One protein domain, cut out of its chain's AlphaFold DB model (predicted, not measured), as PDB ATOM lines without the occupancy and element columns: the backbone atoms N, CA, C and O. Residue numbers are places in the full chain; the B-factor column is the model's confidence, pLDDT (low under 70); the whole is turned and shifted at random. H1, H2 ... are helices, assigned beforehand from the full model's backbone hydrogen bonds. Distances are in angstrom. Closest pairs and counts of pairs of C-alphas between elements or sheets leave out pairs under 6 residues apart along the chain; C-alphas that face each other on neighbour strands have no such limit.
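AT A GLANCE: This is residues 12 to 59 of the 116 residues of the protein "Serine--glyoxylate aminotransferase" of Methanosarcina vacuolata Z-761 (UniProt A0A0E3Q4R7). Going along the printed part from Gly 12, picture an open V: residues 12 to 33, with the short H1 in them, make one arm, and the long H2 makes the other, with a tail, residues 52 to 59, that folds back beside H2. The two helices are held apart, and residues 12 to 30 stick out free. The printed part has 48 residues, with two named helices in the order H1, H2 and no named strand; the class is all helix. It is loose, with a radius of gyration of the C-alphas of 13.2 A, and flat, spanning 32 by 31 by 15 A.

HOW THE PARTS SIT: Look first at H1, residues 18 to 24, which stands free. H2, residues 34 to 51, is apart from it; residues 34 to 39 of H2 stand free too. In H1 and H2 every O i to N i+4 pair is within hydrogen-bond range.

IN THESE COORDINATES: Find C-alpha 18 at (48.407, -12.246, -4.951); from there H1 runs 10.0 A to Val 24. Find C-alpha 34 at (34.745, -17.468, 16.976); H2 runs 25.6 A to C-alpha 51 at (59.922, -21.588, 15.465).

THE WHOLE: The C-alphas farthest apart, Gly 12 and Ala 34, are 33.3 A apart. The printed part has no cut, and the link from H1 to H2, 9 residues, is short. No printed residue is under 70 in pLDDT.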
ATOM      1  N   GLY A  12      63.877  -5.359   2.788       90.19
ATOM      2  CA  GLY A  12      62.494  -5.259   3.224       90.19
ATOM      3  C   GLY A  12      61.929  -3.863   2.931       90.19
ATOM      4  O   GLY A  12      62.698  -2.898   2.932       90.19
ATOM      5  N   PRO A  13      60.610  -3.725   2.703       91.44
ATOM      6  CA  PRO A  13      59.625  -4.799   2.514       91.44
ATOM      7  C   PRO A  13      59.847  -5.579   1.203       91.44
ATOM      8  O   PRO A  13      60.638  -5.169   0.356       91.44
ATOM      9  N   VAL A  14      59.144  -6.705   1.041       90.94
ATOM     10  CA  VAL A  14      59.190  -7.557  -0.162       90.94
ATOM     11  C   VAL A  14      57.821  -7.640  -0.833       90.94
ATOM     12  O   VAL A  14      56.794  -7.393  -0.195       90.94
ATOM     13  N   THR A  15      57.794  -8.013  -2.112       90.44
ATOM     14  CA  THR A  15      56.543  -8.225  -2.848       90.44
ATOM     15  C   THR A  15      55.769  -9.398  -2.244       90.44
ATOM     16  O   THR A  15      56.312 -10.480  -2.016       90.44
ATOM     17  N   VAL A  16      54.481  -9.191  -1.978       91.00
ATOM     18  CA  VAL A  16      53.588 -10.211  -1.416       91.00
ATOM     19  C   VAL A  16      52.826 -10.939  -2.518       91.00
ATOM     20  O   VAL A  16      52.447 -10.358  -3.530       91.00
ATOM     21  N   THR A  17      52.567 -12.233  -2.323       91.56
ATOM     22  CA  THR A  17      51.840 -13.023  -3.328       91.56
ATOM     23  C   THR A  17      50.397 -12.517  -3.512       91.56
ATOM     24  O   THR A  17      49.763 -12.114  -2.527       91.56
ATOM     25  N   PRO A  18      49.797 -12.649  -4.713       91.81
ATOM     26  CA  PRO A  18      48.407 -12.246  -4.951       91.81
ATOM     27  C   PRO A  18      47.389 -12.895  -4.000       91.81
ATOM     28  O   PRO A  18      46.351 -12.312  -3.696       91.81
ATOM     29  N   ARG A  19      47.676 -14.105  -3.496       96.31
ATOM     30  CA  ARG A  19      46.824 -14.793  -2.513       96.31
ATOM     31  C   ARG A  19      46.751 -14.035  -1.185       96.31
ATOM     32  O   ARG A  19      45.673 -13.963  -0.604       96.31
ATOM     33  N   VAL A  20      47.874 -13.486  -0.718       95.25
ATOM     34  CA  VAL A  20      47.945 -12.714   0.533       95.25
ATOM     35  C   VAL A  20      47.244 -11.370   0.358       95.25
ATOM     36  O   VAL A  20      46.422 -11.012   1.196       95.25
ATOM     37  N   LEU A  21      47.467 -10.683  -0.768       93.69
ATOM     38  CA  LEU A  21      46.772  -9.429  -1.091       93.69
ATOM     39  C   LEU A  21      45.246  -9.595  -1.074       93.69
ATOM     40  O   LEU A  21      44.549  -8.823  -0.421       93.69
ATOM     41  N   ARG A  22      44.729 -10.662  -1.700       95.69
ATOM     42  CA  ARG A  22      43.293 -10.990  -1.668       95.69
ATOM     43  C   ARG A  22      42.760 -11.316  -0.272       95.69
ATOM     44  O   ARG A  22      41.568 -11.164  -0.028       95.69
ATOM     45  N   ALA A  23      43.599 -11.828   0.629       94.94
ATOM     46  CA  ALA A  23      43.188 -12.099   2.004       94.94
ATOM     47  C   ALA A  23      43.053 -10.799   2.807       94.94
ATOM     48  O   ALA A  23      42.073 -10.637   3.526       94.94
ATOM     49  N   VAL A  24      43.997  -9.867   2.631       93.62
ATOM     50  CA  VAL A  24      43.994  -8.547   3.284       93.62
ATOM     51  C   VAL A  24      42.871  -7.649   2.752       93.62
ATOM     52  O   VAL A  24      42.346  -6.831   3.497       93.62
ATOM     53  N   SER A  25      42.448  -7.821   1.495       96.12
ATOM     54  CA  SER A  25      41.352  -7.042   0.897       96.12
ATOM     55  C   SER A  25      39.945  -7.473   1.336       96.12
ATOM     56  O   SER A  25      38.960  -6.941   0.822       96.12
ATOM     57  N   LYS A  26      39.810  -8.477   2.212       95.31
ATOM     58  CA  LYS A  26      38.505  -8.921   2.716       95.31
ATOM     59  C   LYS A  26      37.901  -7.876   3.669       95.31
ATOM     60  O   LYS A  26      38.650  -7.148   4.320       95.31
ATOM     61  N   PRO A  27      36.563  -7.809   3.799       95.06
ATOM     62  CA  PRO A  27      35.922  -6.975   4.811       95.06
ATOM     63  C   PRO A  27      36.435  -7.284   6.221       95.06
ATOM     64  O   PRO A  27      36.749  -8.433   6.536       95.06
ATOM     65  N   MET A  28      36.475  -6.259   7.074       93.62
ATOM     66  CA  MET A  28      36.863  -6.414   8.476       93.62
ATOM     67  C   MET A  28      35.960  -7.424   9.187       93.62
ATOM     68  O   MET A  28      34.734  -7.360   9.081       93.62
ATOM     69  N   SER A  29      36.573  -8.318   9.958       90.44
ATOM     70  CA  SER A  29      35.873  -9.237  10.849       90.44
ATOM     71  C   SER A  29      35.853  -8.701  12.283       90.44
ATOM     72  O   SER A  29      36.651  -7.850  12.684       90.44
ATOM     73  N   ASN A  30      34.907  -9.191  13.083       96.00
ATOM     74  CA  ASN A  30      34.864  -8.884  14.509       96.00
ATOM     75  C   ASN A  30      35.997  -9.631  15.236       96.00
ATOM     76  O   ASN A  30      35.974 -10.853  15.308       96.00
ATOM     77  N   HIS A  31      36.928  -8.897  15.850       93.88
ATOM     78  CA  HIS A  31      38.065  -9.442  16.611       93.88
ATOM     79  C   HIS A  31      37.685 -10.305  17.832       93.88
ATOM     80  O   HIS A  31      38.550 -10.933  18.433       93.88
ATOM     81  N   ARG A  32      36.407 -10.330  18.234       96.00
ATOM     82  CA  ARG A  32      35.886 -11.187  19.315       96.00
ATOM     83  C   ARG A  32      35.046 -12.362  18.810       96.00
ATOM     84  O   ARG A  32      34.402 -13.031  19.615       96.00
ATOM     85  N   SER A  33      34.967 -12.579  17.498       96.75
ATOM     86  CA  SER A  33      34.196 -13.687  16.935       96.75
ATOM     87  C   SER A  33      34.933 -15.021  17.076       96.75
ATOM     88  O   SER A  33      36.161 -15.070  17.157       96.75
ATOM     89  N   ALA A  34      34.175 -16.121  17.039       96.88
ATOM     90  CA  ALA A  34      34.745 -17.468  16.976       96.88
ATOM     91  C   ALA A  34      35.595 -17.681  15.711       96.88
ATOM     92  O   ALA A  34      36.599 -18.384  15.752       96.88
ATOM     93  N   GLU A  35      35.227 -17.034  14.601       94.88
ATOM     94  CA  GLU A  35      35.997 -17.070  13.355       94.88
ATOM     95  C   GLU A  35      37.395 -16.460  13.535       94.88
ATOM     96  O   GLU A  35      38.387 -17.083  13.166       94.88
ATOM     97  N   PHE A  36      37.497 -15.275  14.152       95.06
ATOM     98  CA  PHE A  36      38.796 -14.653  14.420       95.06
ATOM     99  C   PHE A  36      39.626 -15.476  15.410       95.06
ATOM    100  O   PHE A  36      40.827 -15.636  15.210       95.06
ATOM    101  N   ALA A  37      38.991 -16.041  16.443       95.94
ATOM    102  CA  ALA A  37      39.666 -16.928  17.391       95.94
ATOM    103  C   ALA A  37      40.267 -18.168  16.700       95.94
ATOM    104  O   ALA A  37      41.395 -18.552  17.012       95.94
ATOM    105  N   GLY A  38      39.554 -18.746  15.726       96.38
ATOM    106  CA  GLY A  38      40.070 -19.825  14.881       96.38
ATOM    107  C   GLY A  38      41.305 -19.393  14.087       96.38
ATOM    108  O   GLY A  38      42.352 -20.017  14.204       96.38
ATOM    109  N   ILE A  39      41.230 -18.258  13.382       95.44
ATOM    110  CA  ILE A  39      42.366 -17.709  12.617       95.44
ATOM    111  C   ILE A  39      43.585 -17.460  13.517       95.44
ATOM    112  O   ILE A  39      44.709 -17.777  13.137       95.44
ATOM    113  N   TYR A  40      43.379 -16.894  14.709       95.88
ATOM    114  CA  TYR A  40      44.464 -16.637  15.657       95.88
ATOM    115  C   TYR A  40      45.131 -17.938  16.123       95.88
ATOM    116  O   TYR A  40      46.359 -18.009  16.181       95.88
ATOM    117  N   THR A  41      44.327 -18.968  16.406       95.94
ATOM    118  CA  THR A  41      44.809 -20.296  16.816       95.94
ATOM    119  C   THR A  41      45.626 -20.944  15.700       95.94
ATOM    120  O   THR A  41      46.774 -21.321  15.934       95.94
ATOM    121  N   ASP A  42      45.104 -20.957  14.469       96.81
ATOM    122  CA  ASP A  42      45.801 -21.489  13.293       96.81
ATOM    123  C   ASP A  42      47.145 -20.774  13.062       96.81
ATOM    124  O   ASP A  42      48.170 -21.404  12.786       96.81
ATOM    125  N   CYS A  43      47.173 -19.442  13.204       96.88
ATOM    126  CA  CYS A  43      48.413 -18.671  13.132       96.88
ATOM    127  C   CYS A  43      49.416 -19.099  14.211       96.88
ATOM    128  O   CYS A  43      50.600 -19.250  13.905       96.88
ATOM    129  N   GLY A  44      48.959 -19.301  15.448       97.00
ATOM    130  CA  GLY A  44      49.787 -19.771  16.556       97.00
ATOM    131  C   GLY A  44      50.418 -21.136  16.277       97.00
ATOM    132  O   GLY A  44      51.629 -21.285  16.431       97.00
ATOM    133  N   GLU A  45      49.640 -22.104  15.791       96.75
ATOM    134  CA  GLU A  45      50.122 -23.454  15.464       96.75
ATOM    135  C   GLU A  45      51.165 -23.447  14.337       96.75
ATOM    136  O   GLU A  45      52.230 -24.065  14.452       96.75
ATOM    137  N   ILE A  46      50.901 -22.692  13.263       97.88
ATOM    138  CA  ILE A  46      51.846 -22.533  12.150       97.88
ATOM    139  C   ILE A  46      53.151 -21.906  12.651       97.88
ATOM    140  O   ILE A  46      54.232 -22.405  12.337       97.88
ATOM    141  N   LEU A  47      53.072 -20.834  13.446       97.75
ATOM    142  CA  LEU A  47      54.252 -20.161  13.991       97.75
ATOM    143  C   LEU A  47      55.019 -21.048  14.977       97.75
ATOM    144  O   LEU A  47      56.246 -21.068  14.933       97.75
ATOM    145  N   SER A  48      54.327 -21.826  15.811       97.75
ATOM    146  CA  SER A  48      54.944 -22.801  16.719       97.75
ATOM    147  C   SER A  48      55.778 -23.823  15.947       97.75
ATOM    148  O   SER A  48      56.897 -24.142  16.352       97.75
ATOM    149  N   SER A  49      55.264 -24.287  14.802       97.88
ATOM    150  CA  SER A  49      55.994 -25.162  13.882       97.88
ATOM    151  C   SER A  49      57.187 -24.446  13.241       97.88
ATOM    152  O   SER A  49      58.294 -24.974  13.256       97.88
ATOM    153  N   VAL A  50      57.029 -23.214  12.750       97.88
ATOM    154  CA  VAL A  50      58.140 -22.440  12.158       97.88
ATOM    155  C   VAL A  50      59.273 -22.201  13.162       97.88
ATOM    156  O   VAL A  50      60.440 -22.379  12.819       97.88
ATOM    157  N   PHE A  51      58.944 -21.838  14.402       97.44
ATOM    158  CA  PHE A  51      59.922 -21.588  15.465       97.44
ATOM    159  C   PHE A  51      60.393 -22.855  16.190       97.44
ATOM    160  O   PHE A  51      61.280 -22.761  17.034       97.44
ATOM    161  N   GLN A  52      59.826 -24.026  15.873       98.12
ATOM    162  CA  GLN A  52      60.164 -25.312  16.498       98.12
ATOM    163  C   GLN A  52      60.086 -25.265  18.035       98.12
ATOM    164  O   GLN A  52      60.950 -25.782  18.742       98.12
ATOM    165  N   THR A  53      59.041 -24.628  18.563       97.31
ATOM    166  CA  THR A  53      58.849 -24.432  20.007       97.31
ATOM    167  C   THR A  53      57.595 -25.139  20.509       97.31
ATOM    168  O   THR A  53      56.671 -25.407  19.744       97.31
ATOM    169  N   LYS A  54      57.582 -25.446  21.810       96.50
ATOM    170  CA  LYS A  54      56.396 -25.892  22.562       96.50
ATOM    171  C   LYS A  54      55.874 -24.819  23.525       96.50
ATOM    172  O   LYS A  54      54.932 -25.086  24.260       96.50
ATOM    173  N   ASN A  55      56.534 -23.661  23.574       96.00
ATOM    174  CA  ASN A  55      56.119 -22.533  24.403       96.00
ATOM    175  C   ASN A  55      54.978 -21.765  23.732       96.00
ATOM    176  O   ASN A  55      54.777 -21.873  22.521       96.00
ATOM    177  N   ASP A  56      54.298 -20.938  24.520       94.81
ATOM    178  CA  ASP A  56      53.222 -20.082  24.033       94.81
ATOM    179  C   ASP A  56      53.710 -19.114  22.943       94.81
ATOM    180  O   ASP A  56      54.781 -18.506  23.041       94.81
ATOM    181  N   ILE A  57      52.892 -18.959  21.899       95.94
ATOM    182  CA  ILE A  57      53.104 -17.996  20.818       95.94
ATOM    183  C   ILE A  57      52.156 -16.818  21.010       95.94
ATOM    184  O   ILE A  57      50.941 -16.990  21.093       95.94
ATOM    185  N   PHE A  58      52.713 -15.610  20.982       93.62
ATOM    186  CA  PHE A  58      51.948 -14.369  21.009       93.62
ATOM    187  C   PHE A  58      52.149 -13.603  19.703       93.62
ATOM    188  O   PHE A  58      53.262 -13.192  19.370       93.62
ATOM    189  N   VAL A  59      51.063 -13.389  18.958       94.62
ATOM    190  CA  VAL A  59      51.077 -12.556  17.746       94.62
ATOM    191  C   VAL A  59      50.899 -11.090  18.142       94.62
ATOM    192  O   VAL A  59      49.847 -10.706  18.650       94.62
TER     193      VAL A  59